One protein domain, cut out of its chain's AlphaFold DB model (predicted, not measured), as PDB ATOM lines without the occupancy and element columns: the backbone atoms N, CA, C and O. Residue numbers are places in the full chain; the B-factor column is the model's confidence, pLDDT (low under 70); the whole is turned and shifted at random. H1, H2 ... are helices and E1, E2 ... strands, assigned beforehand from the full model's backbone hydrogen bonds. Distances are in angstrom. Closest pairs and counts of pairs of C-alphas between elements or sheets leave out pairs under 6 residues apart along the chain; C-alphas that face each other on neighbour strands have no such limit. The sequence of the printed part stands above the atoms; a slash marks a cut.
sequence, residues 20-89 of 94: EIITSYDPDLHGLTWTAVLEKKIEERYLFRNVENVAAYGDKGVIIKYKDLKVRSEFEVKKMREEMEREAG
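AT A GLANCE: This is residues 20 to 89 of the 94 residues of an uncharacterized protein of Fusobacterium gonidiaformans 3-1-5R (UniProt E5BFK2). A small three-stranded antiparallel sheet has the helix H1 laid along one face, and a second helix, H2, sticks out far from this body like an arm, with residues 73 to 79 and 81 to 89 standing free. The sheet and H1 make a two-layer body, while the arm with H2 makes much of the length. The printed part has 70 residues, with two named helices and three named strands in the order E1, H1, E2, E3, H2; the sheet's order is E1, E3, E2, and the class is mixed, helices and strands. The whole is extended, a rod spanning 60 by 21 by 16 A, with a radius of gyration of the C-alphas of 18.5 A.

HOW THE PARTS SIT: E1, residues 20 to 23, is an edge strand and the antiparallel neighbour of E3, residues 61 to 66, at 158 degrees between their directions; N 22 and O 62 are within hydrogen-bond range at 2.8 A. H1, residues 34 to 48, is on the sheet at a height over the sheet of 8.9 A, over E1 and E3. On the local plane its line stands at 9 degrees to that of E3, along the strands. The closest C-alphas of E1 and H1 are those of Thr 23 and Leu 38, 7.0 A apart. E2, residues 51 to 57, is the other edge strand and forms a hairpin with E3, antiparallel at 158 degrees, with N 55 and O 63 at 2.9 A and N 63 and O 55 at 2.8 A, within hydrogen-bond range. E1, H1 and E2 form a split strand-helix-strand unit, two strands running the same way with E3 between them in the sheet; its crossover is right-handed. H2, residues 74 to 87, is not on the sheet and is apart from E1, H1 and E2. In H1 and H2 every O i to N i+4 pair is within hydrogen-bond range.

IN THESE COORDINATES: E1 begins at C-alpha 20, (12.490, -9.864, 35.259), and is 9.9 A long from first to last C-alpha. H1 starts at C-alpha 34, (20.810, -25.017, 37.531), and measures 21.4 A. E2 and E3 each measure 16.0 A. H2, 19.7 A long, ends at C-alpha 87, (-19.570, 3.471, 18.971).

THE WHOLE: The two C-alphas farthest apart are those of Gly 31 and Gly 89, 61.0 A. The printed part has no cut and no long link. Mean pLDDT of the printed part is 70.8; residues 26 to 32, 47 to 49 and 68 to 89 are under 70.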
ATOM      1  N   GLU A  20      12.023  -9.174  34.054       82.69
ATOM      2  CA  GLU A  20      12.490  -9.864  35.259       82.69
ATOM      3  C   GLU A  20      13.721 -10.706  34.913       82.69
ATOM      4  O   GLU A  20      13.751 -11.381  33.887       82.69
ATOM      5  N   ILE A  21      14.741 -10.674  35.770       82.75
ATOM      6  CA  ILE A  21      15.913 -11.546  35.652       82.75
ATOM      7  C   ILE A  21      15.716 -12.707  36.617       82.75
ATOM      8  O   ILE A  21      15.533 -12.496  37.816       82.75
ATOM      9  N   ILE A  22      15.766 -13.929  36.097       82.44
ATOM     10  CA  ILE A  22      15.723 -15.149  36.894       82.44
ATOM     11  C   ILE A  22      17.099 -15.794  36.863       82.44
ATOM     12  O   ILE A  22      17.635 -16.105  35.803       82.44
ATOM     13  N   THR A  23      17.663 -16.025  38.040       81.56
ATOM     14  CA  THR A  23      18.912 -16.764  38.207       81.56
ATOM     15  C   THR A  23      18.637 -18.181  38.679       81.56
ATOM     16  O   THR A  23      17.658 -18.443  39.384       81.56
ATOM     17  N   SER A  24      19.545 -19.093  38.351       74.06
ATOM     18  CA  SER A  24      19.482 -20.488  38.783       74.06
ATOM     19  C   SER A  24      19.754 -20.693  40.274       74.06
ATOM     20  O   SER A  24      19.673 -21.816  40.760       74.06
ATOM     21  N   TYR A  25      20.154 -19.639  40.991       73.94
ATOM     22  CA  TYR A  25      20.297 -19.687  42.436       73.94
ATOM     23  C   TYR A  25      18.911 -19.685  43.075       73.94
ATOM     24  O   TYR A  25      18.122 -18.755  42.882       73.94
ATOM     25  N   ASP A  26      18.616 -20.754  43.800       67.06
ATOM     26  CA  ASP A  26      17.404 -20.883  44.582       67.06
ATOM     27  C   ASP A  26      17.715 -21.690  45.852       67.06
ATOM     28  O   ASP A  26      18.095 -22.860  45.739       67.06
ATOM     29  N   PRO A  27      17.636 -21.067  47.040       63.84
ATOM     30  CA  PRO A  27      17.949 -21.732  48.301       63.84
ATOM     31  C   PRO A  27      16.891 -22.766  48.710       63.84
ATOM     32  O   PRO A  27      17.157 -23.564  49.598       63.84
ATOM     33  N   ASP A  28      15.719 -22.803  48.071       65.25
ATOM     34  CA  ASP A  28      14.644 -23.752  48.378       65.25
ATOM     35  C   ASP A  28      14.656 -24.985  47.449       65.25
ATOM     36  O   ASP A  28      13.990 -25.986  47.715       65.25
ATOM     37  N   LEU A  29      15.446 -24.959  46.368       64.94
ATOM     38  CA  LEU A  29      15.546 -26.028  45.360       64.94
ATOM     39  C   LEU A  29      16.876 -26.804  45.444       64.94
ATOM     40  O   LEU A  29      17.484 -27.153  44.427       64.94
ATOM     41  N   HIS A  30      17.324 -27.100  46.668       56.88
ATOM     42  CA  HIS A  30      18.513 -27.919  46.915       56.88
ATOM     43  C   HIS A  30      18.407 -29.297  46.230       56.88
ATOM     44  O   HIS A  30      17.475 -30.059  46.471       56.88
ATOM     45  N   GLY A  31      19.395 -29.626  45.389       65.19
ATOM     46  CA  GLY A  31      19.506 -30.926  44.706       65.19
ATOM     47  C   GLY A  31      19.099 -30.932  43.229       65.19
ATOM     48  O   GLY A  31      19.323 -31.932  42.550       65.19
ATOM     49  N   LEU A  32      18.558 -29.831  42.704       69.50
ATOM     50  CA  LEU A  32      18.282 -29.670  41.273       69.50
ATOM     51  C   LEU A  32      19.472 -29.033  40.544       69.50
ATOM     52  O   LEU A  32      20.194 -28.199  41.094       69.50
ATOM     53  N   THR A  33      19.678 -29.415  39.281       78.38
ATOM     54  CA  THR A  33      20.640 -28.728  38.413       78.38
ATOM     55  C   THR A  33      20.159 -27.310  38.118       78.38
ATOM     56  O   THR A  33      18.963 -27.017  38.113       78.38
ATOM     57  N   TRP A  34      21.104 -26.417  37.830       71.75
ATOM     58  CA  TRP A  34      20.810 -25.017  37.531       71.75
ATOM     59  C   TRP A  34      19.819 -24.855  36.360       71.75
ATOM     60  O   TRP A  34      18.977 -23.960  36.398       71.75
ATOM     61  N   THR A  35      19.868 -25.749  35.367       73.75
ATOM     62  CA  THR A  35      18.914 -25.804  34.250       73.75
ATOM     63  C   THR A  35      17.510 -26.172  34.715       73.75
ATOM     64  O   THR A  35      16.572 -25.449  34.407       73.75
ATOM     65  N   ALA A  36      17.367 -27.218  35.532       78.81
ATOM     66  CA  ALA A  36      16.066 -27.669  36.022       78.81
ATOM     67  C   ALA A  36      15.380 -26.621  36.920       78.81
ATOM     68  O   ALA A  36      14.161 -26.452  36.871       78.81
ATOM     69  N   VAL A  37      16.161 -25.876  37.713       81.75
ATOM     70  CA  VAL A  37      15.659 -24.740  38.505       81.75
ATOM     71  C   VAL A  37      15.111 -23.639  37.597       81.75
ATOM     72  O   VAL A  37      14.018 -23.125  37.841       81.75
ATOM     73  N   LEU A  38      15.853 -23.283  36.545       80.94
ATOM     74  CA  LEU A  38      15.420 -22.272  35.583       80.94
ATOM     75  C   LEU A  38      14.171 -22.723  34.827       80.94
ATOM     76  O   LEU A  38      13.220 -21.954  34.752       80.94
ATOM     77  N   GLU A  39      14.135 -23.960  34.334       80.00
ATOM     78  CA  GLU A  39      12.977 -24.516  33.624       80.00
ATOM     79  C   GLU A  39      11.713 -24.462  34.481       80.00
ATOM     80  O   GLU A  39      10.686 -23.969  34.020       80.00
ATOM     81  N   LYS A  40      11.799 -24.868  35.753       83.00
ATOM     82  CA  LYS A  40      10.661 -24.821  36.676       83.00
ATOM     83  C   LYS A  40      10.172 -23.391  36.914       83.00
ATOM     84  O   LYS A  40       8.977 -23.126  36.802       83.00
ATOM     85  N   LYS A  41      11.088 -22.454  37.185       82.00
ATOM     86  CA  LYS A  41      10.736 -21.039  37.389       82.00
ATOM     87  C   LYS A  41      10.124 -20.426  36.133       82.00
ATOM     88  O   LYS A  41       9.142 -19.696  36.228       82.00
ATOM     89  N   ILE A  42      10.689 -20.716  34.962       80.94
ATOM     90  CA  ILE A  42      10.171 -20.256  33.674       80.94
ATOM     91  C   ILE A  42       8.765 -20.823  33.451       80.94
ATOM     92  O   ILE A  42       7.858 -20.051  33.148       80.94
ATOM     93  N   GLU A  43       8.557 -22.125  33.659       80.12
ATOM     94  CA  GLU A  43       7.251 -22.778  33.508       80.12
ATOM     95  C   GLU A  43       6.193 -22.117  34.398       80.12
ATOM     96  O   GLU A  43       5.131 -21.733  33.909       80.12
ATOM     97  N   GLU A  44       6.498 -21.878  35.675       78.12
ATOM     98  CA  GLU A  44       5.600 -21.140  36.565       78.12
ATOM     99  C   GLU A  44       5.271 -19.752  35.994       78.12
ATOM    100  O   GLU A  44       4.109 -19.355  35.940       78.12
ATOM    101  N   ARG A  45       6.257 -19.002  35.490       78.31
ATOM    102  CA  ARG A  45       5.986 -17.688  34.883       78.31
ATOM    103  C   ARG A  45       5.126 -17.781  33.627       78.31
ATOM    104  O   ARG A  45       4.251 -16.939  33.481       78.31
ATOM    105  N   TYR A  46       5.324 -18.774  32.766       71.31
ATOM    106  CA  TYR A  46       4.465 -18.986  31.596       71.31
ATOM    107  C   TYR A  46       3.031 -19.371  31.980       71.31
ATOM    108  O   TYR A  46       2.098 -19.016  31.264       71.31
ATOM    109  N   LEU A  47       2.846 -20.074  33.102       65.62
ATOM    110  CA  LEU A  47       1.522 -20.451  33.607       65.62
ATOM    111  C   LEU A  47       0.791 -19.296  34.302       65.62
ATOM    112  O   LEU A  47      -0.437 -19.248  34.271       65.62
ATOM    113  N   PHE A  48       1.524 -18.394  34.959       63.00
ATOM    114  CA  PHE A  48       0.943 -17.360  35.824       63.00
ATOM    115  C   PHE A  48       1.061 -15.928  35.277       63.00
ATOM    116  O   PHE A  48       0.420 -15.025  35.812       63.00
ATOM    117  N   ARG A  49       1.880 -15.680  34.245       69.62
ATOM    118  CA  ARG A  49       2.156 -14.337  33.704       69.62
ATOM    119  C   ARG A  49       2.187 -14.334  32.177       69.62
ATOM    120  O   ARG A  49       2.455 -15.337  31.526       69.62
ATOM    121  N   ASN A  50       1.968 -13.157  31.596       71.75
ATOM    122  CA  ASN A  50       2.006 -12.965  30.148       71.75
ATOM    123  C   ASN A  50       3.453 -12.785  29.661       71.75
ATOM    124  O   ASN A  50       3.921 -11.663  29.479       71.75
ATOM    125  N   VAL A  51       4.189 -13.886  29.517       77.06
ATOM    126  CA  VAL A  51       5.565 -13.875  28.997       77.06
ATOM    127  C   VAL A  51       5.555 -13.555  27.496       77.06
ATOM    128  O   VAL A  51       4.848 -14.193  26.718       77.06
ATOM    129  N   GLU A  52       6.339 -12.558  27.082       79.50
ATOM    130  CA  GLU A  52       6.566 -12.210  25.674       79.50
ATOM    131  C   GLU A  52       7.772 -12.954  25.111       79.50
ATOM    132  O   GLU A  52       7.704 -13.537  24.030       79.50
ATOM    133  N   ASN A  53       8.887 -12.916  25.840       81.44
ATOM    134  CA  ASN A  53      10.163 -13.433  25.374       81.44
ATOM    135  C   ASN A  53      11.024 -13.913  26.548       81.44
ATOM    136  O   ASN A  53      10.953 -13.356  27.644       81.44
ATOM    137  N   VAL A  54      11.855 -14.925  26.303       82.56
ATOM    138  CA  VAL A  54      12.867 -15.401  27.249       82.56
ATOM    139  C   VAL A  54      14.207 -15.463  26.530       82.56
ATOM    140  O   VAL A  54      14.322 -16.102  25.485       82.56
ATOM    141  N   ALA A  55      15.214 -14.811  27.103       83.19
ATOM    142  CA  ALA A  55      16.574 -14.762  26.583       83.19
ATOM    143  C   ALA A  55      17.573 -15.227  27.647       83.19
ATOM    144  O   ALA A  55      17.375 -15.003  28.840       83.19
ATOM    145  N   ALA A  56      18.667 -15.861  27.223       79.69
ATOM    146  CA  ALA A  56      19.754 -16.222  28.127       79.69
ATOM    147  C   ALA A  56      20.455 -14.962  28.660       79.69
ATOM    148  O   ALA A  56      20.673 -14.000  27.921       79.69
ATOM    149  N   TYR A  57      20.814 -14.972  29.942       80.81
ATOM    150  CA  TYR A  57      21.534 -13.891  30.604       80.81
ATOM    151  C   TYR A  57      22.697 -14.446  31.426       80.81
ATOM    152  O   TYR A  57      22.515 -14.968  32.528       80.81
ATOM    153  N   GLY A  58      23.906 -14.323  30.871       77.69
ATOM    154  CA  GLY A  58      25.112 -14.941  31.424       77.69
ATOM    155  C   GLY A  58      25.032 -16.473  31.466       77.69
ATOM    156  O   GLY A  58      24.144 -17.080  30.873       77.69
ATOM    157  N   ASP A  59      25.953 -17.104  32.197       74.19
ATOM    158  CA  ASP A  59      26.051 -18.572  32.290       74.19
ATOM    159  C   ASP A  59      24.931 -19.238  33.106       74.19
ATOM    160  O   ASP A  59      24.714 -20.443  32.998       74.19
ATOM    161  N   LYS A  60      24.252 -18.490  33.985       77.19
ATOM    162  CA  LYS A  60      23.357 -19.058  35.015       77.19
ATOM    163  C   LYS A  60      22.051 -18.286  35.203       77.19
ATOM    164  O   LYS A  60      21.411 -18.383  36.254       77.19
ATOM    165  N   GLY A  61      21.659 -17.489  34.216       79.75
ATOM    166  CA  GLY A  61      20.461 -16.666  34.292       79.75
ATOM    167  C   GLY A  61      19.694 -16.606  32.983       79.75
ATOM    168  O   GLY A  61      20.202 -16.924  31.909       79.75
ATOM    169  N   VAL A  62      18.447 -16.172  33.094       83.25
ATOM    170  CA  VAL A  62      17.579 -15.831  31.971       83.25
ATOM    171  C   VAL A  62      16.905 -14.496  32.251       83.25
ATOM    172  O   VAL A  62      16.502 -14.204  33.377       83.25
ATOM    173  N   ILE A  63      16.769 -13.681  31.215       85.06
ATOM    174  CA  ILE A  63      15.901 -12.512  31.217       85.06
ATOM    175  C   ILE A  63      14.549 -12.946  30.666       85.06
ATOM    176  O   ILE A  63      14.459 -13.480  29.561       85.06
ATOM    177  N   ILE A  64      13.493 -12.676  31.424       84.38
ATOM    178  CA  ILE A  64      12.113 -12.807  30.978       84.38
ATOM    179  C   ILE A  64      11.580 -11.412  30.684       84.38
ATOM    180  O   ILE A  64      11.531 -10.549  31.562       84.38
ATOM    181  N   LYS A  65      11.152 -11.206  29.443       82.12
ATOM    182  CA  LYS A  65      10.379 -10.043  29.034       82.12
ATOM    183  C   LYS A  65       8.906 -10.414  29.080       82.12
ATOM    184  O   LYS A  65       8.484 -11.386  28.451       82.12
ATOM    185  N   TYR A  66       8.126  -9.657  29.832       81.00
ATOM    186  CA  TYR A  66       6.676  -9.790  29.829       81.00
ATOM    187  C   TYR A  66       6.095  -8.944  28.710       81.00
ATOM    188  O   TYR A  66       6.695  -7.947  28.304       81.00
ATOM    189  N   LYS A  67       4.925  -9.339  28.202       71.81
ATOM    190  CA  LYS A  67       4.188  -8.459  27.306       71.81
ATOM    191  C   LYS A  67       3.877  -7.211  28.101       71.81
ATOM    192  O   LYS A  67       3.301  -7.297  29.188       71.81
ATOM    193  N   ASP A  68       4.242  -6.078  27.525       59.78
ATOM    194  CA  ASP A  68       3.721  -4.783  27.916       59.78
ATOM    195  C   ASP A  68       2.232  -4.809  27.553       59.78
ATOM    196  O   ASP A  68       1.775  -4.310  26.525       59.78
ATOM    197  N   LEU A  69       1.437  -5.483  28.385       55.06
ATOM    198  CA  LEU A  69       0.086  -5.027  28.587       55.06
ATOM    199  C   LEU A  69       0.323  -3.685  29.236       55.06
ATOM    200  O   LEU A  69       0.470  -3.642  30.456       55.06
ATOM    201  N   LYS A  70       0.444  -2.627  28.411       49.03
ATOM    202  CA  LYS A  70       0.216  -1.255  28.846       49.03
ATOM    203  C   LYS A  70      -0.886  -1.408  29.857       49.03
ATOM    204  O   LYS A  70      -1.983  -1.844  29.479       49.03
ATOM    205  N   VAL A  71      -0.552  -1.203  31.126       48.19
ATOM    206  CA  VAL A  71      -1.539  -1.127  32.179       48.19
ATOM    207  C   VAL A  71      -2.297   0.116  31.772       48.19
ATOM    208  O   VAL A  71      -1.959   1.228  32.156       48.19
ATOM    209  N   ARG A  72      -3.260  -0.059  30.863       47.69
ATOM    210  CA  ARG A  72      -4.340   0.870  30.689       47.69
ATOM    211  C   ARG A  72      -4.867   0.896  32.098       47.69
ATOM    212  O   ARG A  72      -5.351  -0.130  32.580       47.69
ATOM    213  N   SER A  73      -4.617   2.004  32.794       51.38
ATOM    214  CA  SER A  73      -5.159   2.195  34.135       51.38
ATOM    215  C   SER A  73      -6.627   1.780  34.077       51.38
ATOM    216  O   SER A  73      -7.241   1.909  33.015       51.38
ATOM    217  N   GLU A  74      -7.224   1.286  35.159       54.34
ATOM    218  CA  GLU A  74      -8.660   0.939  35.149       54.34
ATOM    219  C   GLU A  74      -9.508   2.045  34.489       54.34
ATOM    220  O   GLU A  74     -10.445   1.766  33.746       54.34
ATOM    221  N   PHE A  75      -9.069   3.297  34.648       56.66
ATOM    222  CA  PHE A  75      -9.532   4.473  33.924       56.66
ATOM    223  C   PHE A  75      -9.445   4.396  32.387       56.66
ATOM    224  O   PHE A  75     -10.436   4.643  31.708       56.66
ATOM    225  N   GLU A  76      -8.289   4.060  31.814       55.91
ATOM    226  CA  GLU A  76      -8.136   3.904  30.369       55.91
ATOM    227  C   GLU A  76      -8.969   2.735  29.848       55.91
ATOM    228  O   GLU A  76      -9.658   2.921  28.857       55.91
ATOM    229  N   VAL A  77      -8.980   1.572  30.513       61.66
ATOM    230  CA  VAL A  77      -9.821   0.425  30.102       61.66
ATOM    231  C   VAL A  77     -11.303   0.791  30.134       61.66
ATOM    232  O   VAL A  77     -12.029   0.465  29.195       61.66
ATOM    233  N   LYS A  78     -11.742   1.506  31.176       65.88
ATOM    234  CA  LYS A  78     -13.114   2.004  31.292       65.88
ATOM    235  C   LYS A  78     -13.454   2.966  30.157       65.88
ATOM    236  O   LYS A  78     -14.507   2.820  29.551       65.88
ATOM    237  N   LYS A  79     -12.530   3.860  29.800       66.19
ATOM    238  CA  LYS A  79     -12.709   4.797  28.689       66.19
ATOM    239  C   LYS A  79     -12.801   4.087  27.335       66.19
ATOM    240  O   LYS A  79     -13.697   4.402  26.568       66.19
ATOM    241  N   MET A  80     -11.976   3.062  27.081       63.19
ATOM    242  CA  MET A  80     -12.121   2.237  25.866       63.19
ATOM    243  C   MET A  80     -13.474   1.534  25.818       63.19
ATOM    244  O   MET A  80     -14.029   1.345  24.742       63.19
ATOM    245  N   ARG A  81     -13.957   1.063  26.974       62.41
ATOM    246  CA  ARG A  81     -15.225   0.344  27.077       62.41
ATOM    247  C   ARG A  81     -16.396   1.287  26.819       62.41
ATOM    248  O   ARG A  81     -17.222   0.961  25.981       62.41
ATOM    249  N   GLU A  82     -16.386   2.472  27.428       68.62
ATOM    250  CA  GLU A  82     -17.345   3.548  27.150       68.62
ATOM    251  C   GLU A  82     -17.312   3.983  25.677       68.62
ATOM    252  O   GLU A  82     -18.366   4.148  25.069       68.62
ATOM    253  N   GLU A  83     -16.127   4.131  25.075       66.38
ATOM    254  CA  GLU A  83     -16.000   4.468  23.653       66.38
ATOM    255  C   GLU A  83     -16.527   3.340  22.753       66.38
ATOM    256  O   GLU A  83     -17.289   3.623  21.834       66.38
ATOM    257  N   MET A  84     -16.232   2.069  23.050       58.31
ATOM    258  CA  MET A  84     -16.796   0.928  22.314       58.31
ATOM    259  C   MET A  84     -18.315   0.798  22.487       58.31
ATOM    260  O   MET A  84     -18.995   0.479  21.519       58.31
ATOM    261  N   GLU A  85     -18.871   1.042  23.678       60.78
ATOM    262  CA  GLU A  85     -20.323   1.006  23.925       60.78
ATOM    263  C   GLU A  85     -21.048   2.145  23.193       60.78
ATOM    264  O   GLU A  85     -22.118   1.938  22.613       60.78
ATOM    265  N   ARG A  86     -20.427   3.329  23.153       65.50
ATOM    266  CA  ARG A  86     -20.928   4.499  22.428       65.50
ATOM    267  C   ARG A  86     -20.843   4.323  20.910       65.50
ATOM    268  O   ARG A  86     -21.761   4.726  20.202       65.50
ATOM    269  N   GLU A  87     -19.770   3.722  20.404       58.69
ATOM    270  CA  GLU A  87     -19.570   3.471  18.971       58.69
ATOM    271  C   GLU A  87     -20.408   2.280  18.468       58.69
ATOM    272  O   GLU A  87     -20.899   2.300  17.341       58.69
ATOM    273  N   ALA A  88     -20.674   1.290  19.328       62.09
ATOM    274  CA  ALA A  88     -21.582   0.174  19.055       62.09
ATOM    275  C   ALA A  88     -23.074   0.561  19.069       62.09
ATOM    276  O   ALA A  88     -23.927  -0.302  18.861       62.09
ATOM    277  N   GLY A  89     -23.412   1.836  19.308       57.59
ATOM    278  CA  GLY A  89     -24.790   2.322  19.245       57.59
ATOM    279  C   GLY A  89     -25.706   1.744  20.326       57.59
ATOM    280  O   GLY A  89     -26.919   1.722  20.142       57.59
TER     281      GLY A  89